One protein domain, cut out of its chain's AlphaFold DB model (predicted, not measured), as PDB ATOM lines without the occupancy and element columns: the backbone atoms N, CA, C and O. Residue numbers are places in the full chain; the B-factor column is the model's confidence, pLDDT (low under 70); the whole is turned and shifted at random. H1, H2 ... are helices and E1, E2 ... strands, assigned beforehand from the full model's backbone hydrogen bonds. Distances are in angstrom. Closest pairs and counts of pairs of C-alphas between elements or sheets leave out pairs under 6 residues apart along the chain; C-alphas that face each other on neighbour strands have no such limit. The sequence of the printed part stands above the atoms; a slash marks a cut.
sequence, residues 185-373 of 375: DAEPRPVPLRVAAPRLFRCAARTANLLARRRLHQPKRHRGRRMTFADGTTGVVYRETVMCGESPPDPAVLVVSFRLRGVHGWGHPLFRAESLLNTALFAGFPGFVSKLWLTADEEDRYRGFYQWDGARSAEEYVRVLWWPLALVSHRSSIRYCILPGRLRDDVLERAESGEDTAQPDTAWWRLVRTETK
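What this domain is: This is residues 185 to 373 of the 375 residues of the protein "Effector-binding domain-containing protein" of Rhodococcus opacus (UniProt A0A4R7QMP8). A twisted sheet of seven strands, curled like part of a barrel, wraps round one helix, H4. H3 covers its other face, making three layers, and H1 crosses the far side of H3 and also packs on H2. The 189 printed residues run H1 E1 E2 E3 H2 E4 E5 H3 E6 H4 E7, mixed helices and strands, with the all-antiparallel sheet in the order E6 E3 E5 E4 E2 E1 E7. The whole is compact and rounded, with a radius of gyration of the C-alphas of 15.9 A and spans of 43 by 39 by 35 A.

How they stand to each other: H1, residues 193 to 212, is not on the sheet; with residues 200 to 208 alone it touches H2, residues 270 to 280, closest at the C-alphas of Ala 204 and Ala 280, 4.3 A. With residues 193 to 200 alone it touches H3, residues 311 to 328, about perpendicular at 79 degrees, closest at the C-alphas of Ala 196 and Val 320, 4.7 A. E1, residues 226 to 229, and E2, residues 234 to 243, form a hairpin, with N 227 and O 235 2.8 A apart. E2 bends by 62 degrees at residue 238 and pairs over residues 237 to 242 with E4, residues 288 to 294, where N 291 and O 241 are 2.8 A apart. E4 and E5, residues 302 to 309, form a hairpin, with N 292 to O 305 at 2.8 A. E3, residues 251 to 258, pairs with E5 at N 254 and O 306, 2.9 A, and with E6, residues 335 to 340, at N 255 and O 337, 2.8 A. E7, residues 367 to 371, pairs with E1 at N 228 and O 369, 2.8 A. E3, H2, E4 and E5, H3, E6 are split strand-helix-strand units, two same-way strands with another between them, and their crossovers are right-handed. H3 runs along E3 at 18 degrees on the local plane, at a height over the sheet of 8.3 A. H4, residues 344 to 353, is on the opposite face; its closest C-alphas to E7 are Ala 351 and Arg 369, 4.7 A. Every O i to N i+4 pair is within hydrogen-bond range in H2 and H4; in H1 14 of 16 are, in H3 11 of 14.

Where its parts are: H1 begins at C-alpha 193 (41.796, 51.864, 56.356) and is 28.0 A long; E2 is 25.9 A and H3 25.4 A, with a kink of 38 degrees near residue 322. E7 ends at C-alpha 371 (8.413, 70.162, 66.860).

The domain as a whole: The printed part has no cut. The links H1 to E1, E3 to H2 and H4 to E7 are long. Residues 264 to 274, of which 270 to 274 belong to H2, stand free. Mean pLDDT of the printed part is 72.7, with 57 residues under 70, among them 260 to 281 and 353 to 362.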
ATOM      1  N   ASP A 185      30.723  61.074  74.516       65.81
ATOM      2  CA  ASP A 185      31.075  62.155  73.577       65.81
ATOM      3  C   ASP A 185      32.577  62.063  73.297       65.81
ATOM      4  O   ASP A 185      33.399  62.261  74.195       65.81
ATOM      5  N   ALA A 186      32.942  61.672  72.077       64.19
ATOM      6  CA  ALA A 186      34.334  61.437  71.719       64.19
ATOM      7  C   ALA A 186      34.635  61.815  70.265       64.19
ATOM      8  O   ALA A 186      33.780  61.772  69.376       64.19
ATOM      9  N   GLU A 187      35.902  62.138  70.010       66.06
ATOM     10  CA  GLU A 187      36.441  62.153  68.655       66.06
ATOM     11  C   GLU A 187      36.637  60.709  68.160       66.06
ATOM     12  O   GLU A 187      37.172  59.868  68.897       66.06
ATOM     13  N   PRO A 188      36.224  60.370  66.924       68.19
ATOM     14  CA  PRO A 188      36.396  59.022  66.401       68.19
ATOM     15  C   PRO A 188      37.873  58.655  66.315       68.19
ATOM     16  O   PRO A 188      38.649  59.332  65.646       68.19
ATOM     17  N   ARG A 189      38.258  57.524  66.914       74.56
ATOM     18  CA  ARG A 189      39.552  56.884  66.641       74.56
ATOM     19  C   ARG A 189      39.394  55.928  65.459       74.56
ATOM     20  O   ARG A 189      38.896  54.810  65.671       74.56
ATOM     21  N   PRO A 190      39.770  56.324  64.229       74.69
ATOM     22  CA  PRO A 190      39.530  55.493  63.061       74.69
ATOM     23  C   PRO A 190      40.236  54.145  63.202       74.69
ATOM     24  O   PRO A 190      41.347  54.049  63.726       74.69
ATOM     25  N   VAL A 191      39.585  53.079  62.740       68.75
ATOM     26  CA  VAL A 191      40.315  51.833  62.472       68.75
ATOM     27  C   VAL A 191      41.240  52.052  61.269       68.75
ATOM     28  O   VAL A 191      40.929  52.888  60.418       68.75
ATOM     29  N   PRO A 192      42.351  51.306  61.141       70.88
ATOM     30  CA  PRO A 192      43.167  51.343  59.931       70.88
ATOM     31  C   PRO A 192      42.309  51.165  58.669       70.88
ATOM     32  O   PRO A 192      41.372  50.362  58.675       70.88
ATOM     33  N   LEU A 193      42.615  51.886  57.581       59.84
ATOM     34  CA  LEU A 193      41.796  51.864  56.356       59.84
ATOM     35  C   LEU A 193      41.623  50.441  55.800       59.84
ATOM     36  O   LEU A 193      40.537  50.093  55.358       59.84
ATOM     37  N   ARG A 194      42.642  49.583  55.937       55.66
ATOM     38  CA  ARG A 194      42.591  48.146  55.605       55.66
ATOM     39  C   ARG A 194      41.509  47.355  56.353       55.66
ATOM     40  O   ARG A 194      41.034  46.349  55.850       55.66
ATOM     41  N   VAL A 195      41.099  47.803  57.542       69.62
ATOM     42  CA  VAL A 195      39.997  47.217  58.328       69.62
ATOM     43  C   VAL A 195      38.671  47.899  57.981       69.62
ATOM     44  O   VAL A 195      37.633  47.242  57.919       69.62
ATOM     45  N   ALA A 196      38.697  49.211  57.732       64.69
ATOM     46  CA  ALA A 196      37.523  49.984  57.335       64.69
ATOM     47  C   ALA A 196      36.991  49.583  55.951       64.69
ATOM     48  O   ALA A 196      35.799  49.326  55.807       64.69
ATOM     49  N   ALA A 197      37.862  49.488  54.948       66.25
ATOM     50  CA  ALA A 197      37.522  49.236  53.551       66.25
ATOM     51  C   ALA A 197      36.734  47.930  53.327       66.25
ATOM     52  O   ALA A 197      35.643  48.004  52.757       66.25
ATOM     53  N   PRO A 198      37.163  46.748  53.824       62.06
ATOM     54  CA  PRO A 198      36.378  45.526  53.662       62.06
ATOM     55  C   PRO A 198      35.054  45.589  54.433       62.06
ATOM     56  O   PRO A 198      34.055  45.037  53.978       62.06
ATOM     57  N   ARG A 199      35.001  46.284  55.580       78.06
ATOM     58  CA  ARG A 199      33.755  46.487  56.340       78.06
ATOM     59  C   ARG A 199      32.772  47.382  55.577       78.06
ATOM     60  O   ARG A 199      31.592  47.045  55.511       78.06
ATOM     61  N   LEU A 200      33.254  48.454  54.946       72.81
ATOM     62  CA  LEU A 200      32.468  49.318  54.058       72.81
ATOM     63  C   LEU A 200      31.982  48.554  52.823       72.81
ATOM     64  O   LEU A 200      30.809  48.652  52.478       72.81
ATOM     65  N   PHE A 201      32.833  47.733  52.202       69.19
ATOM     66  CA  PHE A 201      32.442  46.922  51.049       69.19
ATOM     67  C   PHE A 201      31.386  45.868  51.413       69.19
ATOM     68  O   PHE A 201      30.354  45.765  50.749       69.19
ATOM     69  N   ARG A 202      31.573  45.132  52.520       75.81
ATOM     70  CA  ARG A 202      30.554  44.202  53.045       75.81
ATOM     71  C   ARG A 202      29.255  44.924  53.375       75.81
ATOM     72  O   ARG A 202      28.181  44.390  53.102       75.81
ATOM     73  N   CYS A 203      29.341  46.123  53.950       75.31
ATOM     74  CA  CYS A 203      28.176  46.957  54.200       75.31
ATOM     75  C   CYS A 203      27.463  47.317  52.891       75.31
ATOM     76  O   CYS A 203      26.245  47.155  52.807       75.31
ATOM     77  N   ALA A 204      28.190  47.725  51.852       70.06
ATOM     78  CA  ALA A 204      27.608  48.052  50.556       70.06
ATOM     79  C   ALA A 204      26.920  46.837  49.913       70.06
ATOM     80  O   ALA A 204      25.762  46.930  49.504       70.06
ATOM     81  N   ALA A 205      27.572  45.669  49.918       71.31
ATOM     82  CA  ALA A 205      27.005  44.420  49.407       71.31
ATOM     83  C   ALA A 205      25.749  43.980  50.184       71.31
ATOM     84  O   ALA A 205      24.725  43.636  49.588       71.31
ATOM     85  N   ARG A 206      25.781  44.044  51.522       81.50
ATOM     86  CA  ARG A 206      24.607  43.764  52.366       81.50
ATOM     87  C   ARG A 206      23.491  44.772  52.129       81.50
ATOM     88  O   ARG A 206      22.337  44.373  52.032       81.50
ATOM     89  N   THR A 207      23.819  46.049  51.966       76.19
ATOM     90  CA  THR A 207      22.839  47.085  51.620       76.19
ATOM     91  C   THR A 207      22.180  46.790  50.276       76.19
ATOM     92  O   THR A 207      20.957  46.863  50.178       76.19
ATOM     93  N   ALA A 208      22.950  46.388  49.260       72.19
ATOM     94  CA  ALA A 208      22.411  45.988  47.961       72.19
ATOM     95  C   ALA A 208      21.444  44.799  48.090       72.19
ATOM     96  O   ALA A 208      20.358  44.820  47.513       72.19
ATOM     97  N   ASN A 209      21.778  43.805  48.921       78.56
ATOM     98  CA  ASN A 209      20.879  42.692  49.228       78.56
ATOM     99  C   ASN A 209      19.602  43.147  49.960       78.56
ATOM    100  O   ASN A 209      18.504  42.721  49.600       78.56
ATOM    101  N   LEU A 210      19.721  44.036  50.951       78.44
ATOM    102  CA  LEU A 210      18.582  44.591  51.687       78.44
ATOM    103  C   LEU A 210      17.651  45.400  50.776       78.44
ATOM    104  O   LEU A 210      16.433  45.288  50.902       78.44
ATOM    105  N   LEU A 211      18.202  46.171  49.835       77.00
ATOM    106  CA  LEU A 211      17.432  46.887  48.818       77.00
ATOM    107  C   LEU A 211      16.731  45.917  47.861       77.00
ATOM    108  O   LEU A 211      15.530  46.057  47.636       77.00
ATOM    109  N   ALA A 212      17.443  44.904  47.355       76.62
ATOM    110  CA  ALA A 212      16.879  43.884  46.467       76.62
ATOM    111  C   ALA A 212      15.724  43.117  47.132       76.62
ATOM    112  O   ALA A 212      14.697  42.860  46.508       76.62
ATOM    113  N   ARG A 213      15.856  42.818  48.430       82.69
ATOM    114  CA  ARG A 213      14.818  42.174  49.247       82.69
ATOM    115  C   ARG A 213      13.769  43.145  49.799       82.69
ATOM    116  O   ARG A 213      12.930  42.724  50.587       82.69
ATOM    117  N   ARG A 214      13.818  44.433  49.427       79.94
ATOM    118  CA  ARG A 214      12.914  45.497  49.909       79.94
ATOM    119  C   ARG A 214      12.814  45.571  51.440       79.94
ATOM    120  O   ARG A 214      11.771  45.893  51.991       79.94
ATOM    121  N   ARG A 215      13.914  45.287  52.141       82.56
ATOM    122  CA  ARG A 215      14.010  45.352  53.608       82.56
ATOM    123  C   ARG A 215      14.357  46.744  54.134       82.56
ATOM    124  O   ARG A 215      14.376  46.930  55.343       82.56
ATOM    125  N   LEU A 216      14.640  47.711  53.262       80.56
ATOM    126  CA  LEU A 216      14.859  49.110  53.634       80.56
ATOM    127  C   LEU A 216      13.674  49.959  53.184       80.56
ATOM    128  O   LEU A 216      13.330  49.981  52.003       80.56
ATOM    129  N   HIS A 217      13.098  50.694  54.128       80.25
ATOM    130  CA  HIS A 217      11.964  51.578  53.908       80.25
ATOM    131  C   HIS A 217      12.341  53.025  54.210       80.25
ATOM    132  O   HIS A 217      13.237  53.313  55.005       80.25
ATOM    133  N   GLN A 218      11.638  53.949  53.561       78.81
ATOM    134  CA  GLN A 218      11.772  55.386  53.796       78.81
ATOM    135  C   GLN A 218      10.429  55.930  54.290       78.81
ATOM    136  O   GLN A 218       9.680  56.525  53.505       78.81
ATOM    137  N   PRO A 219      10.063  55.654  55.556       79.06
ATOM    138  CA  PRO A 219       8.827  56.167  56.119       79.06
ATOM    139  C   PRO A 219       8.856  57.698  56.166       79.06
ATOM    140  O   PRO A 219       9.906  58.337  56.173       79.06
ATOM    141  N   LYS A 220       7.667  58.303  56.164       75.75
ATOM    142  CA  LYS A 220       7.501  59.763  56.220       75.75
ATOM    143  C   LYS A 220       7.147  60.258  57.626       75.75
ATOM    144  O   LYS A 220       6.837  61.434  57.761       75.75
ATOM    145  N   ARG A 221       7.178  59.383  58.644       79.56
ATOM    146  CA  ARG A 221       6.679  59.656  60.006       79.56
ATOM    147  C   ARG A 221       7.329  60.897  60.611       79.56
ATOM    148  O   ARG A 221       6.616  61.765  61.093       79.56
ATOM    149  N   HIS A 222       8.653  61.003  60.519       78.75
ATOM    150  CA  HIS A 222       9.399  62.123  61.096       78.75
ATOM    151  C   HIS A 222       9.787  63.197  60.074       78.75
ATOM    152  O   HIS A 222      10.483  64.150  60.410       78.75
ATOM    153  N   ARG A 223       9.364  63.077  58.809       78.12
ATOM    154  CA  ARG A 223       9.769  64.018  57.760       78.12
ATOM    155  C   ARG A 223       9.143  65.395  58.003       78.12
ATOM    156  O   ARG A 223       7.928  65.514  58.084       78.12
ATOM    157  N   GLY A 224       9.973  66.432  58.042       71.19
ATOM    158  CA  GLY A 224       9.590  67.806  58.359       71.19
ATOM    159  C   GLY A 224       9.614  68.132  59.854       71.19
ATOM    160  O   GLY A 224       9.336  69.274  60.211       71.19
ATOM    161  N   ARG A 225       9.955  67.168  60.721       82.69
ATOM    162  CA  ARG A 225      10.134  67.404  62.157       82.69
ATOM    163  C   ARG A 225      11.364  68.282  62.390       82.69
ATOM    164  O   ARG A 225      12.435  68.000  61.848       82.69
ATOM    165  N   ARG A 226      11.198  69.343  63.178       83.00
ATOM    166  CA  ARG A 226      12.257  70.266  63.596       83.00
ATOM    167  C   ARG A 226      12.838  69.766  64.919       83.00
ATOM    168  O   ARG A 226      12.090  69.420  65.828       83.00
ATOM    169  N   MET A 227      14.159  69.666  64.994       86.38
ATOM    170  CA  MET A 227      14.901  69.120  66.131       86.38
ATOM    171  C   MET A 227      15.872  70.184  66.635       86.38
ATOM    172  O   MET A 227      16.793  70.553  65.907       86.38
ATOM    173  N   THR A 228      15.642  70.676  67.850       86.19
ATOM    174  CA  THR A 228      16.445  71.722  68.499       86.19
ATOM    175  C   THR A 228      17.346  71.096  69.554       86.19
ATOM    176  O   THR A 228      16.874  70.344  70.415       86.19
ATOM    177  N   PHE A 229      18.635  71.404  69.479       86.06
ATOM    178  CA  PHE A 229      19.675  70.837  70.331       86.06
ATOM    179  C   PHE A 229      20.052  71.777  71.479       86.06
ATOM    180  O   PHE A 229      19.711  72.960  71.465       86.06
ATOM    181  N   ALA A 230      20.749  71.251  72.487       83.06
ATOM    182  CA  ALA A 230      21.120  72.012  73.682       83.06
ATOM    183  C   ALA A 230      22.133  73.130  73.390       83.06
ATOM    184  O   ALA A 230      22.136  74.154  74.066       83.06
ATOM    185  N   ASP A 231      22.906  72.989  72.309       78.56
ATOM    186  CA  ASP A 231      23.771  74.045  71.775       78.56
ATOM    187  C   ASP A 231      23.005  75.171  71.046       78.56
ATOM    188  O   ASP A 231      23.621  76.083  70.503       78.56
ATOM    189  N   GLY A 232      21.667  75.124  71.035       81.25
ATOM    190  CA  GLY A 232      20.792  76.130  70.431       81.25
ATOM    191  C   GLY A 232      20.590  75.973  68.922       81.25
ATOM    192  O   GLY A 232      19.763  76.679  68.345       81.25
ATOM    193  N   THR A 233      21.296  75.040  68.281       83.44
ATOM    194  CA  THR A 233      21.181  74.808  66.838       83.44
ATOM    195  C   THR A 233      19.945  73.986  66.491       83.44
ATOM    196  O   THR A 233      19.424  73.210  67.305       83.44
ATOM    197  N   THR A 234      19.469  74.127  65.254       81.62
ATOM    198  CA  THR A 234      18.278  73.420  64.789       81.62
ATOM    199  C   THR A 234      18.487  72.717  63.452       81.62
ATOM    200  O   THR A 234      18.908  73.312  62.468       81.62
ATOM    201  N   GLY A 235      18.081  71.447  63.375       76.94
ATOM    202  CA  GLY A 235      18.008  70.698  62.119       76.94
ATOM    203  C   GLY A 235      16.584  70.249  61.793       76.94
ATOM    204  O   GLY A 235      15.787  69.959  62.687       76.94
ATOM    205  N   VAL A 236      16.250  70.154  60.505       74.88
ATOM    206  CA  VAL A 236      14.958  69.623  60.042       74.88
ATOM    207  C   VAL A 236      15.158  68.251  59.419       74.88
ATOM    208  O   VAL A 236      15.993  68.075  58.534       74.88
ATOM    209  N   VAL A 237      14.364  67.269  59.835       76.81
ATOM    210  CA  VAL A 237      14.422  65.919  59.269       76.81
ATOM    211  C   VAL A 237      13.872  65.931  57.843       76.81
ATOM    212  O   VAL A 237      12.669  66.076  57.633       76.81
ATOM    213  N   TYR A 238      14.719  65.732  56.835       70.00
ATOM    214  CA  TYR A 238      14.282  65.702  55.430       70.00
ATOM    215  C   TYR A 238      14.106  64.277  54.889       70.00
ATOM    216  O   TYR A 238      13.352  64.055  53.935       70.00
ATOM    217  N   ARG A 239      14.775  63.295  55.504       77.12
ATOM    218  CA  ARG A 239      14.716  61.886  55.108       77.12
ATOM    219  C   ARG A 239      14.836  60.980  56.325       77.12
ATOM    220  O   ARG A 239      15.581  61.255  57.258       77.12
ATOM    221  N   GLU A 240      14.154  59.848  56.257       79.81
ATOM    222  CA  GLU A 240      14.293  58.746  57.198       79.81
ATOM    223  C   GLU A 240      14.593  57.455  56.427       79.81
ATOM    224  O   GLU A 240      14.171  57.274  55.282       79.81
ATOM    225  N   THR A 241      15.399  56.574  57.009       80.38
ATOM    226  CA  THR A 241      15.711  55.247  56.464       80.38
ATOM    227  C   THR A 241      15.612  54.232  57.588       80.38
ATOM    228  O   THR A 241      16.293  54.383  58.595       80.38
ATOM    229  N   VAL A 242      14.774  53.214  57.421       84.31
ATOM    230  CA  VAL A 242      14.495  52.194  58.441       84.31
ATOM    231  C   VAL A 242      14.693  50.810  57.838       84.31
ATOM    232  O   VAL A 242      14.242  50.550  56.720       84.31
ATOM    233  N   MET A 243      15.373  49.927  58.565       84.00
ATOM    234  CA  MET A 243      15.451  48.507  58.249       84.00
ATOM    235  C   MET A 243      14.236  47.775  58.827       84.00
ATOM    236  O   MET A 243      13.878  47.968  59.981       84.00
ATOM    237  N   CYS A 244      13.610  46.910  58.029       69.38
ATOM    238  CA  CYS A 244      12.575  45.996  58.496       69.38
ATOM    239  C   CYS A 244      13.147  44.983  59.488       69.38
ATOM    240  O   CYS A 244      13.979  44.140  59.117       69.38
ATOM    241  N   GLY A 245      12.623  45.038  60.706       68.06
ATOM    242  CA  GLY A 245      12.921  44.145  61.811       68.06
ATOM    243  C   GLY A 245      12.073  44.508  63.026       68.06
ATOM    244  O   GLY A 245      11.352  45.507  63.011       68.06
ATOM    245  N   GLU A 246      12.154  43.669  64.048       66.38
ATOM    246  CA  GLU A 246      11.604  43.941  65.375       66.38
ATOM    247  C   GLU A 246      12.461  44.988  66.107       66.38
ATOM    248  O   GLU A 246      13.555  45.342  65.653       66.38
ATOM    249  N   SER A 247      11.953  45.506  67.228       76.12
ATOM    250  CA  SER A 247      12.715  46.412  68.089       76.12
ATOM    251  C   SER A 247      14.049  45.774  68.498       76.12
ATOM    252  O   SER A 247      14.077  44.579  68.803       76.12
ATOM    253  N   PRO A 248      15.155  46.540  68.511       84.50
ATOM    254  CA  PRO A 248      16.464  45.991  68.837       84.50
ATOM    255  C   PRO A 248      16.492  45.477  70.286       84.50
ATOM    256  O   PRO A 248      16.053  46.206  71.180       84.50
ATOM    257  N   PRO A 249      17.003  44.258  70.534       82.56
ATOM    258  CA  PRO A 249      17.116  43.696  71.878       82.56
ATOM    259  C   PRO A 249      18.079  44.487  72.776       82.56
ATOM    260  O   PRO A 249      17.846  44.557  73.980       82.56
ATOM    261  N   ASP A 250      19.121  45.107  72.210       85.50
ATOM    262  CA  ASP A 250      20.025  46.015  72.928       85.50
ATOM    263  C   ASP A 250      19.995  47.413  72.277       85.50
ATOM    264  O   ASP A 250      20.826  47.739  71.425       85.50
ATOM    265  N   PRO A 251      18.998  48.261  72.589       88.19
ATOM    266  CA  PRO A 251      18.804  49.523  71.886       88.19
ATOM    267  C   PRO A 251      19.917  50.530  72.204       88.19
ATOM    268  O   PRO A 251      20.153  50.865  73.359       88.19
ATOM    269  N   ALA A 252      20.554  51.096  71.179       87.75
ATOM    270  CA  ALA A 252      21.485  52.213  71.331       87.75
ATOM    271  C   ALA A 252      21.183  53.343  70.337       87.75
ATOM    272  O   ALA A 252      20.996  53.101  69.142       87.75
ATOM    273  N   VAL A 253      21.196  54.592  70.811       89.12
ATOM    274  CA  VAL A 253      21.131  55.774  69.938       89.12
ATOM    275  C   VAL A 253      22.543  56.232  69.616       89.12
ATOM    276  O   VAL A 253      23.353  56.445  70.513       89.12
ATOM    277  N   LEU A 254      22.832  56.415  68.333       88.81
ATOM    278  CA  LEU A 254      24.078  57.006  67.859       88.81
ATOM    279  C   LEU A 254      23.773  58.359  67.211       88.81
ATOM    280  O   LEU A 254      22.979  58.445  66.275       88.81
ATOM    281  N   VAL A 255      24.438  59.409  67.675       88.38
ATOM    282  CA  VAL A 255      24.382  60.750  67.090       88.38
ATOM    283  C   VAL A 255      25.739  61.057  66.474       88.38
ATOM    284  O   VAL A 255      26.760  60.947  67.144       88.38
ATOM    285  N   VAL A 256      25.771  61.430  65.195       85.19
ATOM    286  CA  VAL A 256      27.005  61.805  64.480       85.19
ATOM    287  C   VAL A 256      26.874  63.230  63.974       85.19
ATOM    288  O   VAL A 256      25.826  63.587  63.437       85.19
ATOM    289  N   SER A 257      27.936  64.023  64.097       82.31
ATOM    290  CA  SER A 257      27.999  65.380  63.570       82.31
ATOM    291  C   SER A 257      29.261  65.641  62.753       82.31
ATOM    292  O   SER A 257      30.318  65.098  63.066       82.31
ATOM    293  N   PHE A 258      29.136  66.424  61.679       77.38
ATOM    294  CA  PHE A 258      30.241  66.826  60.803       77.38
ATOM    295  C   PHE A 258      29.875  68.053  59.954       77.38
ATOM    296  O   PHE A 258      28.700  68.332  59.716       77.38
ATOM    297  N   ARG A 259      30.886  68.767  59.449       73.44
ATOM    298  CA  ARG A 259      30.750  69.866  58.475       73.44
ATOM    299  C   ARG A 259      31.341  69.450  57.133       73.44
ATOM    300  O   ARG A 259      32.511  69.066  57.076       73.44
ATOM    301  N   LEU A 260      30.558  69.534  56.060       62.66
ATOM    302  CA  LEU A 260      31.006  69.182  54.708       62.66
ATOM    303  C   LEU A 260      32.016  70.205  54.162       62.66
ATOM    304  O   LEU A 260      31.948  71.391  54.477       62.66
ATOM    305  N   ARG A 261      32.956  69.751  53.325       53.00
ATOM    306  CA  ARG A 261      33.905  70.614  52.607       53.00
ATOM    307  C   ARG A 261      33.300  71.009  51.263       53.00
ATOM    308  O   ARG A 261      33.087  70.152  50.413       53.00
ATOM    309  N   GLY A 262      33.080  72.307  51.061       45.88
ATOM    310  CA  GLY A 262      32.887  72.877  49.724       45.88
ATOM    311  C   GLY A 262      31.547  72.604  49.037       45.88
ATOM    312  O   GLY A 262      31.511  72.589  47.812       45.88
ATOM    313  N   VAL A 263      30.441  72.426  49.767       43.25
ATOM    314  CA  VAL A 263      29.123  72.271  49.126       43.25
ATOM    315  C   VAL A 263      28.365  73.602  49.120       43.25
ATOM    316  O   VAL A 263      27.642  73.928  50.055       43.25
ATOM    317  N   HIS A 264      28.528  74.359  48.031       28.86
ATOM    318  CA  HIS A 264      27.579  75.378  47.574       28.86
ATOM    319  C   HIS A 264      26.642  74.737  46.528       28.86
ATOM    320  O   HIS A 264      27.070  74.432  45.425       28.86
ATOM    321  N   GLY A 265      25.380  74.516  46.906       30.56
ATOM    322  CA  GLY A 265      24.171  74.478  46.063       30.56
ATOM    323  C   GLY A 265      24.043  73.658  44.746       30.56
ATOM    324  O   GLY A 265      24.654  73.980  43.740       30.56
ATOM    325  N   TRP A 266      23.030  72.765  44.752       29.48
ATOM    326  CA  TRP A 266      22.003  72.429  43.719       29.48
ATOM    327  C   TRP A 266      22.331  71.681  42.390       29.48
ATOM    328  O   TRP A 266      22.987  72.220  41.509       29.48
ATOM    329  N   GLY A 267      21.674  70.511  42.157       25.55
ATOM    330  CA  GLY A 267      21.405  69.969  40.796       25.55
ATOM    331  C   GLY A 267      21.025  68.468  40.599       25.55
ATOM    332  O   GLY A 267      21.886  67.664  40.273       25.55
ATOM    333  N   HIS A 268      19.726  68.112  40.667       32.00
ATOM    334  CA  HIS A 268      19.016  66.999  39.958       32.00
ATOM    335  C   HIS A 268      19.613  65.539  40.025       32.00
ATOM    336  O   HIS A 268      20.318  65.260  40.986       32.00
ATOM    337  N   PRO A 269      19.234  64.516  39.200       31.83
ATOM    338  CA  PRO A 269      19.001  63.100  39.610       31.83
ATOM    339  C   PRO A 269      20.156  62.326  40.286       31.83
ATOM    340  O   PRO A 269      19.906  61.264  40.871       31.83
ATOM    341  N   LEU A 270      21.383  62.857  40.268       34.81
ATOM    342  CA  LEU A 270      22.496  62.398  41.102       34.81
ATOM    343  C   LEU A 270      22.105  62.286  42.581       34.81
ATOM    344  O   LEU A 270      22.538  61.345  43.233       34.81
ATOM    345  N   PHE A 271      21.208  63.134  43.091       28.42
ATOM    346  CA  PHE A 271      20.790  63.102  44.499       28.42
ATOM    347  C   PHE A 271      20.106  61.779  44.911       28.42
ATOM    348  O   PHE A 271      20.158  61.361  46.069       28.42
ATOM    349  N   ARG A 272      19.483  61.058  43.961       35.03
ATOM    350  CA  ARG A 272      18.870  59.738  44.213       35.03
ATOM    351  C   ARG A 272      19.918  58.616  44.229       35.03
ATOM    352  O   ARG A 272      19.773  57.676  45.011       35.03
ATOM    353  N   ALA A 273      20.975  58.740  43.422       34.19
ATOM    354  CA  ALA A 273      22.121  57.828  43.394       34.19
ATOM    355  C   ALA A 273      23.078  58.068  44.576       34.19
ATOM    356  O   ALA A 273      23.512  57.119  45.218       34.19
ATOM    357  N   GLU A 274      23.309  59.326  44.946       36.66
ATOM    358  CA  GLU A 274      24.058  59.746  46.133       36.66
ATOM    359  C   GLU A 274      23.359  59.286  47.419       36.66
ATOM    360  O   GLU A 274      23.987  58.779  48.345       36.66
ATOM    361  N   SER A 275      22.026  59.358  47.450       41.16
ATOM    362  CA  SER A 275      21.186  58.811  48.517       41.16
ATOM    363  C   SER A 275      21.363  57.294  48.698       41.16
ATOM    364  O   SER A 275      21.389  56.831  49.843       41.16
ATOM    365  N   LEU A 276      21.532  56.530  47.609       46.09
ATOM    366  CA  LEU A 276      21.844  55.093  47.622       46.09
ATOM    367  C   LEU A 276      23.299  54.824  48.028       46.09
ATOM    368  O   LEU A 276      23.525  53.966  48.879       46.09
ATOM    369  N   LEU A 277      24.252  55.594  47.496       51.78
ATOM    370  CA  LEU A 277      25.676  55.518  47.835       51.78
ATOM    371  C   LEU A 277      25.890  55.744  49.334       51.78
ATOM    372  O   LEU A 277      26.506  54.931  50.013       51.78
ATOM    373  N   ASN A 278      25.276  56.790  49.880       60.16
ATOM    374  CA  ASN A 278      25.330  57.089  51.301       60.16
ATOM    375  C   ASN A 278      24.625  56.021  52.147       60.16
ATOM    376  O   ASN A 278      25.089  55.717  53.241       60.16
ATOM    377  N   THR A 279      23.540  55.413  51.649       60.97
ATOM    378  CA  THR A 279      22.870  54.288  52.334       60.97
ATOM    379  C   THR A 279      23.764  53.044  52.369       60.97
ATOM    380  O   THR A 279      23.803  52.348  53.383       60.97
ATOM    381  N   ALA A 280      24.551  52.813  51.313       62.94
ATOM    382  CA  ALA A 280      25.512  51.717  51.215       62.94
ATOM    383  C   ALA A 280      26.681  51.825  52.206       62.94
ATOM    384  O   ALA A 280      27.340  50.821  52.466       62.94
ATOM    385  N   LEU A 281      26.906  52.997  52.809       64.88
ATOM    386  CA  LEU A 281      27.949  53.205  53.815       64.88
ATOM    387  C   LEU A 281      27.544  52.768  55.227       64.88
ATOM    388  O   LEU A 281      28.414  52.705  56.089       64.88
ATOM    389  N   PHE A 282      26.261  52.498  55.495       76.62
ATOM    390  CA  PHE A 282      25.804  52.162  56.853       76.62
ATOM    391  C   PHE A 282      24.764  51.052  56.944       76.62
ATOM    392  O   PHE A 282      24.784  50.291  57.906       76.62
ATOM    393  N   ALA A 283      23.861  50.926  55.968       77.62
ATOM    394  CA  ALA A 283      22.668  50.103  56.146       77.62
ATOM    395  C   ALA A 283      22.951  48.595  56.208       77.62
ATOM    396  O   ALA A 283      22.112  47.830  56.670       77.62
ATOM    397  N   GLY A 284      24.123  48.164  55.744       77.25
ATOM    398  CA  GLY A 284      24.574  46.779  55.795       77.25
ATOM    399  C   GLY A 284      25.493  46.455  56.972       77.25
ATOM    400  O   GLY A 284      25.930  45.303  57.080       77.25
ATOM    401  N   PHE A 285      25.815  47.424  57.835       82.19
ATOM    402  CA  PHE A 285      26.556  47.124  59.055       82.19
ATOM    403  C   PHE A 285      25.690  46.305  60.023       82.19
ATOM    404  O   PHE A 285      24.474  46.506  60.087       82.19
ATOM    405  N   PRO A 286      26.298  45.367  60.774       79.19
ATOM    406  CA  PRO A 286      25.589  44.631  61.814       79.19
ATOM    407  C   PRO A 286      24.913  45.590  62.798       79.19
ATOM    408  O   PRO A 286      25.547  46.529  63.258       79.19
ATOM    409  N   GLY A 287      23.646  45.352  63.125       82.62
ATOM    410  CA  GLY A 287      22.912  46.140  64.116       82.62
ATOM    411  C   GLY A 287      22.359  47.482  63.630       82.62
ATOM    412  O   GLY A 287      21.765  48.199  64.426       82.62
ATOM    413  N   PHE A 288      22.479  47.847  62.348       87.50
ATOM    414  CA  PHE A 288      21.766  49.026  61.845       87.50
ATOM    415  C   PHE A 288      20.241  48.825  61.935       87.50
ATOM    416  O   PHE A 288      19.721  47.848  61.402       87.50
ATOM    417  N   VAL A 289      19.521  49.775  62.540       87.50
ATOM    418  CA  VAL A 289      18.049  49.740  62.629       87.50
ATOM    419  C   VAL A 289      17.427  50.903  61.865       87.50
ATOM    420  O   VAL A 289      16.588  50.697  60.987       87.50
ATOM    421  N   SER A 290      17.827  52.142  62.156       88.00
ATOM    422  CA  SER A 290      17.272  53.312  61.468       88.00
ATOM    423  C   SER A 290      18.204  54.521  61.462       88.00
ATOM    424  O   SER A 290      19.132  54.614  62.261       88.00
ATOM    425  N   LYS A 291      17.951  55.461  60.545       87.69
ATOM    426  CA  LYS A 291      18.657  56.740  60.422       87.69
ATOM    427  C   LYS A 291      17.701  57.878  60.066       87.69
ATOM    428  O   LYS A 291      16.982  57.795  59.067       87.69
ATOM    429  N   LEU A 292      17.772  58.963  60.825       83.38
ATOM    430  CA  LEU A 292      17.187  60.264  60.524       83.38
ATOM    431  C   LEU A 292      18.253  61.185  59.939       83.38
ATOM    432  O   LEU A 292      19.356  61.319  60.474       83.38
ATOM    433  N   TRP A 293      17.902  61.817  58.827       75.50
ATOM    434  CA  TRP A 293      18.741  62.771  58.123       75.50
ATOM    435  C   TRP A 293      18.230  64.178  58.388       75.50
ATOM    436  O   TRP A 293      17.106  64.501  57.993       75.50
ATOM    437  N   LEU A 294      19.054  64.996  59.036       71.19
ATOM    438  CA  LEU A 294      18.746  66.390  59.305       71.19
ATOM    439  C   LEU A 294      19.420  67.285  58.261       71.19
ATOM    440  O   LEU A 294      20.494  66.961  57.747       71.19
ATOM    441  N   THR A 295      18.776  68.401  57.933       70.06
ATOM    442  CA  THR A 295      19.416  69.498  57.200       70.06
ATOM    443  C   THR A 295      20.613  70.031  57.984       70.06
ATOM    444  O   THR A 295      20.693  69.829  59.198       70.06
ATOM    445  N   ALA A 296      21.524  70.725  57.296       67.12
ATOM    446  CA  ALA A 296      22.509  71.551  57.983       67.12
ATOM    447  C   ALA A 296      21.792  72.542  58.909       67.12
ATOM    448  O   ALA A 296      20.697  73.016  58.579       67.12
ATOM    449  N   ASP A 297      22.393  72.775  60.067       75.50
ATOM    450  CA  ASP A 297      21.954  73.795  61.008       75.50
ATOM    451  C   ASP A 297      22.494  75.182  60.630       75.50
ATOM    452  O   ASP A 297      23.108  75.375  59.577       75.50
ATOM    453  N   GLU A 298      22.269  76.151  61.510       76.25
ATOM    454  CA  GLU A 298      22.722  77.532  61.368       76.25
ATOM    455  C   GLU A 298      24.260  77.680  61.291       76.25
ATOM    456  O   GLU A 298      24.750  78.726  60.869       76.25
ATOM    457  N   GLU A 299      25.030  76.647  61.651       71.56
ATOM    458  CA  GLU A 299      26.499  76.627  61.629       71.56
ATOM    459  C   GLU A 299      27.087  75.747  60.503       71.56
ATOM    460  O   GLU A 299      28.267  75.368  60.552       71.56
ATOM    461  N   ASP A 300      26.285  75.391  59.492       66.44
ATOM    462  CA  ASP A 300      26.631  74.442  58.420       66.44
ATOM    463  C   ASP A 300      27.025  73.046  58.935       66.44
ATOM    464  O   ASP A 300      27.811  72.310  58.316       66.44
ATOM    465  N   ARG A 301      26.509  72.663  60.104       74.69
ATOM    466  CA  ARG A 301      26.791  71.383  60.741       74.69
ATOM    467  C   ARG A 301      25.659  70.408  60.453       74.69
ATOM    468  O   ARG A 301      24.487  70.642  60.736       74.69
ATOM    469  N   TYR A 302      26.025  69.260  59.900       75.62
ATOM    470  CA  TYR A 302      25.106  68.160  59.663       75.62
ATOM    471  C   TYR A 302      25.060  67.269  60.900       75.62
ATOM    472  O   TYR A 302      26.101  66.954  61.485       75.62
ATOM    473  N   ARG A 303      23.854  66.831  61.283       83.50
ATOM    474  CA  ARG A 303      23.638  65.812  62.319       83.50
ATOM    475  C   ARG A 303      22.886  64.617  61.738       83.50
ATOM    476  O   ARG A 303      21.934  64.762  60.974       83.50
ATOM    477  N   GLY A 304      23.326  63.419  62.100       83.25
ATOM    478  CA  GLY A 304      22.635  62.168  61.808       83.25
ATOM    479  C   GLY A 304      22.233  61.482  63.104       83.25
ATOM    480  O   GLY A 304      23.091  61.251  63.952       83.25
ATOM    481  N   PHE A 305      20.952  61.141  63.234       87.75
ATOM    482  CA  PHE A 305      20.417  60.376  64.365       87.75
ATOM    483  C   PHE A 305      20.183  58.933  63.943       87.75
ATOM    484  O   PHE A 305      19.453  58.683  62.987       87.75
ATOM    485  N   TYR A 306      20.778  57.983  64.648       89.31
ATOM    486  CA  TYR A 306      20.744  56.568  64.307       89.31
ATOM    487  C   TYR A 306      20.151  55.757  65.456       89.31
ATOM    488  O   TYR A 306      20.475  56.003  66.614       89.31
ATOM    489  N   GLN A 307      19.333  54.758  65.123       91.44
ATOM    490  CA  GLN A 307      19.047  53.636  66.012       91.44
ATOM    491  C   GLN A 307      19.949  52.471  65.623       91.44
ATOM    492  O   GLN A 307      20.028  52.099  64.445       91.44
ATOM    493  N   TRP A 308      20.575  51.884  66.631       90.56
ATOM    494  CA  TRP A 308      21.411  50.707  66.510       90.56
ATOM    495  C   TRP A 308      20.981  49.620  67.496       90.56
ATOM    496  O   TRP A 308      20.338  49.908  68.508       90.56
ATOM    497  N   ASP A 309      21.351  48.388  67.170       85.94
ATOM    498  CA  ASP A 309      21.314  47.214  68.033       85.94
ATOM    499  C   ASP A 309      22.741  46.934  68.531       85.94
ATOM    500  O   ASP A 309      23.625  46.518  67.770       85.94
ATOM    501  N   GLY A 310      22.989  47.279  69.788       85.56
ATOM    502  CA  GLY A 310      24.267  47.188  70.476       85.56
ATOM    503  C   GLY A 310      25.129  48.446  70.378       85.56
ATOM    504  O   GLY A 310      25.583  48.843  69.299       85.56
ATOM    505  N   ALA A 311      25.477  49.027  71.531       82.19
ATOM    506  CA  ALA A 311      26.357  50.200  71.612       82.19
ATOM    507  C   ALA A 311      27.764  49.936  71.034       82.19
ATOM    508  O   ALA A 311      28.336  50.785  70.348       82.19
ATOM    509  N   ARG A 312      28.307  48.729  71.243       82.31
ATOM    510  CA  ARG A 312      29.612  48.314  70.693       82.31
ATOM    511  C   ARG A 312      29.601  48.255  69.166       82.31
ATOM    512  O   ARG A 312      30.566  48.659  68.522       82.31
ATOM    513  N   SER A 313      28.505  47.774  68.585       81.25
ATOM    514  CA  SER A 313      28.357  47.694  67.132       81.25
ATOM    515  C   SER A 313      28.257  49.092  66.503       81.25
ATOM    516  O   SER A 313      28.893  49.364  65.480       81.25
ATOM    517  N   ALA A 314      27.553  50.014  67.169       83.50
ATOM    518  CA  ALA A 314      27.503  51.420  66.773       83.50
ATOM    519  C   ALA A 314      28.896  52.078  66.804       83.50
ATOM    520  O   ALA A 314      29.275  52.773  65.861       83.50
ATOM    521  N   GLU A 315      29.694  51.815  67.845       83.44
ATOM    522  CA  GLU A 315      31.072  52.314  67.955       83.44
ATOM    523  C   GLU A 315      31.962  51.788  66.820       83.44
ATOM    524  O   GLU A 315      32.684  52.554  66.179       83.44
ATOM    525  N   GLU A 316      31.876  50.495  66.503       82.19
ATOM    526  CA  GLU A 316      32.607  49.914  65.375       82.19
ATOM    527  C   GLU A 316      32.229  50.548  64.033       82.19
ATOM    528  O   GLU A 316      33.112  50.789  63.204       82.19
ATOM    529  N   TYR A 317      30.946  50.845  63.823       82.12
ATOM    530  CA  TYR A 317      30.483  51.554  62.634       82.12
ATOM    531  C   TYR A 317      31.095  52.956  62.540       82.12
ATOM    532  O   TYR A 317      31.659  53.291  61.499       82.12
ATOM    533  N   VAL A 318      31.067  53.757  63.611       82.50
ATOM    534  CA  VAL A 318      31.615  55.126  63.593       82.50
ATOM    535  C   VAL A 318      33.105  55.137  63.250       82.50
ATOM    536  O   VAL A 318      33.553  55.941  62.430       82.50
ATOM    537  N   ARG A 319      33.878  54.206  63.821       81.12
ATOM    538  CA  ARG A 319      35.322  54.091  63.552       81.12
ATOM    539  C   ARG A 319      35.637  53.783  62.090       81.12
ATOM    540  O   ARG A 319      36.723  54.110  61.615       81.12
ATOM    541  N   VAL A 320      34.709  53.139  61.387       73.25
ATOM    542  CA  VAL A 320      34.817  52.823  59.962       73.25
ATOM    543  C   VAL A 320      34.275  53.966  59.097       73.25
ATOM    544  O   VAL A 320      34.914  54.336  58.113       73.25
ATOM    545  N   LEU A 321      33.148  54.566  59.494       79.00
ATOM    546  CA  LEU A 321      32.506  55.712  58.842       79.00
ATOM    547  C   LEU A 321      33.407  56.954  58.811       79.00
ATOM    548  O   LEU A 321      33.272  57.790  57.919       79.00
ATOM    549  N   TRP A 322      34.346  57.070  59.753       80.50
ATOM    550  CA  TRP A 322      35.291  58.180  59.782       80.50
ATOM    551  C   TRP A 322      36.048  58.349  58.461       80.50
ATOM    552  O   TRP A 322      36.198  59.474  58.010       80.50
ATOM    553  N   TRP A 323      36.476  57.268  57.800       71.12
ATOM    554  CA  TRP A 323      37.228  57.352  56.539       71.12
ATOM    555  C   TRP A 323      36.457  58.016  55.390       71.12
ATOM    556  O   TRP A 323      36.974  58.986  54.830       71.12
ATOM    557  N   PRO A 324      35.237  57.566  55.035       65.25
ATOM    558  CA  PRO A 324      34.450  58.249  54.016       65.25
ATOM    559  C   PRO A 324      34.060  59.670  54.446       65.25
ATOM    560  O   PRO A 324      34.088  60.573  53.616       65.25
ATOM    561  N   LEU A 325      33.775  59.914  55.734       64.94
ATOM    562  CA  LEU A 325      33.481  61.269  56.217       64.94
ATOM    563  C   LEU A 325      34.698  62.199  56.151       64.94
ATOM    564  O   LEU A 325      34.550  63.348  55.752       64.94
ATOM    565  N   ALA A 326      35.899  61.724  56.476       67.56
ATOM    566  CA  ALA A 326      37.141  62.501  56.446       67.56
ATOM    567  C   ALA A 326      37.552  62.939  55.031       67.56
ATOM    568  O   ALA A 326      38.356  63.866  54.891       67.56
ATOM    569  N   LEU A 327      37.019  62.277  54.000       59.97
ATOM    570  CA  LEU A 327      37.189  62.657  52.601       59.97
ATOM    571  C   LEU A 327      36.306  63.858  52.228       59.97
ATOM    572  O   LEU A 327      36.757  64.748  51.514       59.97
ATOM    573  N   VAL A 328      35.072  63.898  52.740       57.28
ATOM    574  CA  VAL A 328      34.042  64.880  52.343       57.28
ATOM    575  C   VAL A 328      33.785  65.973  53.384       57.28
ATOM    576  O   VAL A 328      33.079  66.936  53.102       57.28
ATOM    577  N   SER A 329      34.354  65.850  54.587       61.69
ATOM    578  CA  SER A 329      34.109  66.728  55.739       61.69
ATOM    579  C   SER A 329      35.398  67.297  56.327       61.69
ATOM    580  O   SER A 329      36.488  66.735  56.177       61.69
ATOM    581  N   HIS A 330      35.292  68.427  57.027       69.31
ATOM    582  CA  HIS A 330      36.394  68.962  57.821       69.31
ATOM    583  C   HIS A 330      36.732  67.970  58.939       69.31
ATOM    584  O   HIS A 330      35.887  67.678  59.782       69.31
ATOM    585  N   ARG A 331      37.960  67.438  58.960       74.00
ATOM    586  CA  ARG A 331      38.339  66.332  59.863       74.00
ATOM    587  C   ARG A 331      38.139  66.659  61.348       74.00
ATOM    588  O   ARG A 331      37.681  65.797  62.083       74.00
ATOM    589  N   SER A 332      38.404  67.902  61.751       73.88
ATOM    590  CA  SER A 332      38.200  68.405  63.120       73.88
ATOM    591  C   SER A 332      36.731  68.620  63.502       73.88
ATOM    592  O   SER A 332      36.432  68.883  64.659       73.88
ATOM    593  N   SER A 333      35.803  68.528  62.546       74.12
ATOM    594  CA  SER A 333      34.367  68.699  62.800       74.12
ATOM    595  C   SER A 333      33.632  67.385  63.065       74.12
ATOM    596  O   SER A 333      32.455  67.420  63.410       74.12
ATOM    597  N   ILE A 334      34.290  66.233  62.873       77.81
ATOM    598  CA  ILE A 334      33.645  64.920  62.981       77.81
ATOM    599  C   ILE A 334      33.569  64.517  64.455       77.81
ATOM    600  O   ILE A 334      34.584  64.182  65.063       77.81
ATOM    601  N   ARG A 335      32.358  64.499  65.012       81.88
ATOM    602  CA  ARG A 335      32.074  64.114  66.402       81.88
ATOM    603  C   ARG A 335      30.973  63.065  66.461       81.88
ATOM    604  O   ARG A 335      30.132  62.990  65.562       81.88
ATOM    605  N   TYR A 336      30.967  62.251  67.511       87.25
ATOM    606  CA  TYR A 336      29.895  61.287  67.741       87.25
ATOM    607  C   TYR A 336      29.568  61.132  69.224       87.25
ATOM    608  O   TYR A 336      30.414  61.365  70.085       87.25
ATOM    609  N   CYS A 337      28.331  60.726  69.496       88.38
ATOM    610  CA  CYS A 337      27.847  60.376  70.820       88.38
ATOM    611  C   CYS A 337      27.014  59.093  70.747       88.38
ATOM    612  O   CYS A 337      26.195  58.941  69.838       88.38
ATOM    613  N   ILE A 338      27.231  58.166  71.682       85.62
ATOM    614  CA  ILE A 338      26.451  56.926  71.807       85.62
ATOM    615  C   ILE A 338      25.715  56.939  73.146       85.62
ATOM    616  O   ILE A 338      26.332  57.176  74.184       85.62
ATOM    617  N   LEU A 339      24.413  56.652  73.104       86.75
ATOM    618  CA  LEU A 339      23.515  56.520  74.251       86.75
ATOM    619  C   LEU A 339      23.036  55.057  74.337       86.75
ATOM    620  O   LEU A 339      22.101  54.680  73.621       86.75
ATOM    621  N   PRO A 340      23.684  54.210  75.155       86.06
ATOM    622  CA  PRO A 340      23.282  52.817  75.348       86.06
ATOM    623  C   PRO A 340      21.927  52.701  76.062       86.06
ATOM    624  O   PRO A 340      21.572  53.558  76.871       86.06
ATOM    625  N   GLY A 341      21.177  51.635  75.788       84.38
ATOM    626  CA  GLY A 341      19.884  51.348  76.422       84.38
ATOM    627  C   GLY A 341      18.762  52.335  76.076       84.38
ATOM    628  O   GLY A 341      17.788  52.444  76.823       84.38
ATOM    629  N   ARG A 342      18.894  53.105  74.989       85.44
ATOM    630  CA  ARG A 342      17.918  54.127  74.582       85.44
ATOM    631  C   ARG A 342      17.323  53.798  73.219       85.44
ATOM    632  O   ARG A 342      18.045  53.501  72.265       85.44
ATOM    633  N   LEU A 343      16.002  53.916  73.130       87.81
ATOM    634  CA  LEU A 343      15.294  53.962  71.860       87.81
ATOM    635  C   LEU A 343      15.265  55.401  71.348       87.81
ATOM    636  O   LEU A 343      15.013  56.351  72.085       87.81
ATOM    637  N   ARG A 344      15.523  55.554  70.054       88.00
ATOM    638  CA  ARG A 344      15.528  56.831  69.345       88.00
ATOM    639  C   ARG A 344      14.188  57.539  69.486       88.00
ATOM    640  O   ARG A 344      14.171  58.742  69.709       88.00
ATOM    641  N   ASP A 345      13.091  56.806  69.346       85.00
ATOM    642  CA  ASP A 345      11.753  57.390  69.371       85.00
ATOM    643  C   ASP A 345      11.405  57.916  70.774       85.00
ATOM    644  O   ASP A 345      10.950  59.050  70.871       85.00
ATOM    645  N   ASP A 346      11.785  57.210  71.845       85.06
ATOM    646  CA  ASP A 346      11.654  57.701  73.226       85.06
ATOM    647  C   ASP A 346      12.442  59.000  73.463       85.06
ATOM    648  O   ASP A 346      11.998  59.878  74.202       85.06
ATOM    649  N   VAL A 347      13.629  59.138  72.855       83.38
ATOM    650  CA  VAL A 347      14.434  60.374  72.935       83.38
ATOM    651  C   VAL A 347      13.735  61.523  72.206       83.38
ATOM    652  O   VAL A 347      13.740  62.653  72.689       83.38
ATOM    653  N   LEU A 348      13.112  61.247  71.055       84.25
ATOM    654  CA  LEU A 348      12.342  62.251  70.318       84.25
ATOM    655  C   LEU A 348      11.079  62.675  71.074       84.25
ATOM    656  O   LEU A 348      10.745  63.855  71.022       84.25
ATOM    657  N   GLU A 349      10.395  61.731  71.726       83.00
ATOM    658  CA  GLU A 349       9.144  61.947  72.463       83.00
ATOM    659  C   GLU A 349       9.387  62.694  73.779       83.00
ATOM    660  O   GLU A 349       8.693  63.669  74.051       83.00
ATOM    661  N   ARG A 350      10.438  62.359  74.542       78.44
ATOM    662  CA  ARG A 350      10.821  63.121  75.749       78.44
ATOM    663  C   ARG A 350      11.139  64.588  75.464       78.44
ATOM    664  O   ARG A 350      10.734  65.468  76.223       78.44
ATOM    665  N   ALA A 351      11.835  64.858  74.357       76.38
ATOM    666  CA  ALA A 351      12.102  66.222  73.900       76.38
ATOM    667  C   ALA A 351      10.828  66.944  73.411       76.38
ATOM    668  O   ALA A 351      10.778  68.171  73.391       76.38
ATOM    669  N   GLU A 352       9.798  66.195  73.018       73.38
ATOM    670  CA  GLU A 352       8.486  66.713  72.611       73.38
ATOM    671  C   GLU A 352       7.660  67.080  73.861       73.38
ATOM    672  O   GLU A 352       7.004  68.119  73.895       73.38
ATOM    673  N   SER A 353       7.756  66.269  74.920       66.88
ATOM    674  CA  SER A 353       7.084  66.469  76.212       66.88
ATOM    675  C   SER A 353       7.735  67.531  77.107       66.88
ATOM    676  O   SER A 353       7.146  67.918  78.113       66.88
ATOM    677  N   GLY A 354       8.931  68.022  76.759       63.03
ATOM    678  CA  GLY A 354       9.640  69.063  77.513       63.03
ATOM    679  C   GLY A 354      10.218  68.602  78.858       63.03
ATOM    680  O   GLY A 354      10.667  69.438  79.645       63.03
ATOM    681  N   GLU A 355      10.241  67.289  79.113       54.53
ATOM    682  CA  GLU A 355      10.746  66.685  80.357       54.53
ATOM    683  C   GLU A 355      12.255  66.908  80.556       54.53
ATOM    684  O   GLU A 355      12.753  66.806  81.673       54.53
ATOM    685  N   ASP A 356      12.980  67.259  79.490       52.72
ATOM    686  CA  ASP A 356      14.436  67.429  79.489       52.72
ATOM    687  C   ASP A 356      14.881  68.902  79.653       52.72
ATOM    688  O   ASP A 356      15.937  69.320  79.177       52.72
ATOM    689  N   THR A 357      14.075  69.716  80.344       48.66
ATOM    690  CA  THR A 357      14.417  71.101  80.720       48.66
ATOM    691  C   THR A 357      15.359  71.130  81.932       48.66
ATOM    692  O   THR A 357      15.017  71.618  83.005       48.66
ATOM    693  N   ALA A 358      16.581  70.613  81.778       44.81
ATOM    694  CA  ALA A 358      17.605  70.670  82.824       44.81
ATOM    695  C   ALA A 358      18.928  71.263  82.311       44.81
ATOM    696  O   ALA A 358      19.643  70.601  81.559       44.81
ATOM    697  N   GLN A 359      19.204  72.482  82.809       46.81
ATOM    698  CA  GLN A 359      20.399  73.346  82.713       46.81
ATOM    699  C   GLN A 359      20.966  73.637  81.305       46.81
ATOM    700  O   GLN A 359      20.866  72.805  80.410       46.81
ATOM    701  N   PRO A 360      21.557  74.832  81.076       48.31
ATOM    702  CA  PRO A 360      22.234  75.132  79.822       48.31
ATOM    703  C   PRO A 360      23.450  74.216  79.697       48.31
ATOM    704  O   PRO A 360      24.496  74.442  80.301       48.31
ATOM    705  N   ASP A 361      23.259  73.142  78.946       55.28
ATOM    706  CA  ASP A 361      24.261  72.145  78.632       55.28
ATOM    707  C   ASP A 361      24.780  72.425  77.219       55.28
ATOM    708  O   ASP A 361      24.011  72.529  76.267       55.28
ATOM    709  N   THR A 362      26.096  72.558  77.061       61.19
ATOM    710  CA  THR A 362      26.740  72.772  75.753       61.19
ATOM    711  C   THR A 362      26.836  71.487  74.919       61.19
ATOM    712  O   THR A 362      27.545  71.443  73.909       61.19
ATOM    713  N   ALA A 363      26.173  70.408  75.343       76.06
ATOM    714  CA  ALA A 363      26.147  69.129  74.652       76.06
ATOM    715  C   ALA A 363      25.473  69.231  73.272       76.06
ATOM    716  O   ALA A 363      24.257  69.129  73.122       76.06
ATOM    717  N   TRP A 364      26.300  69.332  72.230       81.88
ATOM    718  CA  TRP A 364      25.910  69.442  70.817       81.88
ATOM    719  C   TRP A 364      24.979  68.334  70.288       81.88
ATOM    720  O   TRP A 364      24.373  68.476  69.222       81.88
ATOM    721  N   TRP A 365      24.925  67.193  70.979       81.69
ATOM    722  CA  TRP A 365      24.147  66.013  70.603       81.69
ATOM    723  C   TRP A 365      22.801  65.929  71.332       81.69
ATOM    724  O   TRP A 365      21.919  65.199  70.870       81.69
ATOM    725  N   ARG A 366      22.640  66.632  72.464       83.62
ATOM    726  CA  ARG A 366      21.459  66.510  73.324       83.62
ATOM    727  C   ARG A 366      20.284  67.233  72.688       83.62
ATOM    728  O   ARG A 366      20.383  68.398  72.314       83.62
ATOM    729  N   LEU A 367      19.179  66.515  72.553       83.44
ATOM    730  CA  LEU A 367      17.951  67.014  71.954       83.44
ATOM    731  C   LEU A 367      17.057  67.590  73.049       83.44
ATOM    732  O   LEU A 367      16.714  66.875  73.981       83.44
ATOM    733  N   VAL A 368      16.675  68.858  72.920       83.31
ATOM    734  CA  VAL A 368      15.934  69.577  73.972       83.31
ATOM    735  C   VAL A 368      14.488  69.815  73.573       83.31
ATOM    736  O   VAL A 368      13.598  69.789  74.414       83.31
ATOM    737  N   ARG A 369      14.243  70.046  72.280       81.88
ATOM    738  CA  ARG A 369      12.900  70.309  71.768       81.88
ATOM    739  C   ARG A 369      12.708  69.687  70.400       81.88
ATOM    740  O   ARG A 369      13.513  69.894  69.489       81.88
ATOM    741  N   THR A 370      11.605  68.978  70.236       82.25
ATOM    742  CA  THR A 370      11.131  68.497  68.940       82.25
ATOM    743  C   THR A 370       9.806  69.163  68.606       82.25
ATOM    744  O   THR A 370       8.932  69.319  69.449       82.25
ATOM    745  N   GLU A 371       9.664  69.606  67.361       81.31
ATOM    746  CA  GLU A 371       8.413  70.162  66.860       81.31
ATOM    747  C   GLU A 371       8.022  69.424  65.595       81.31
ATOM    748  O   GLU A 371       8.741  69.406  64.589       81.31
ATOM    749  N   THR A 372       6.852  68.811  65.631       72.50
ATOM    750  CA  THR A 372       6.259  68.249  64.428       72.50
ATOM    751  C   THR A 372       5.495  69.373  63.732       72.50
ATOM    752  O   THR A 372       4.545  69.913  64.295       72.50
ATOM    753  N   LYS A 373       5.925  69.766  62.523       54.94
ATOM    754  CA  LYS A 373       5.229  70.792  61.732       54.94
ATOM    755  C   LYS A 373       3.748  70.387  61.599       54.94
ATOM    756  O   LYS A 373       3.503  69.241  61.204       54.94
TER     757      LYS A 373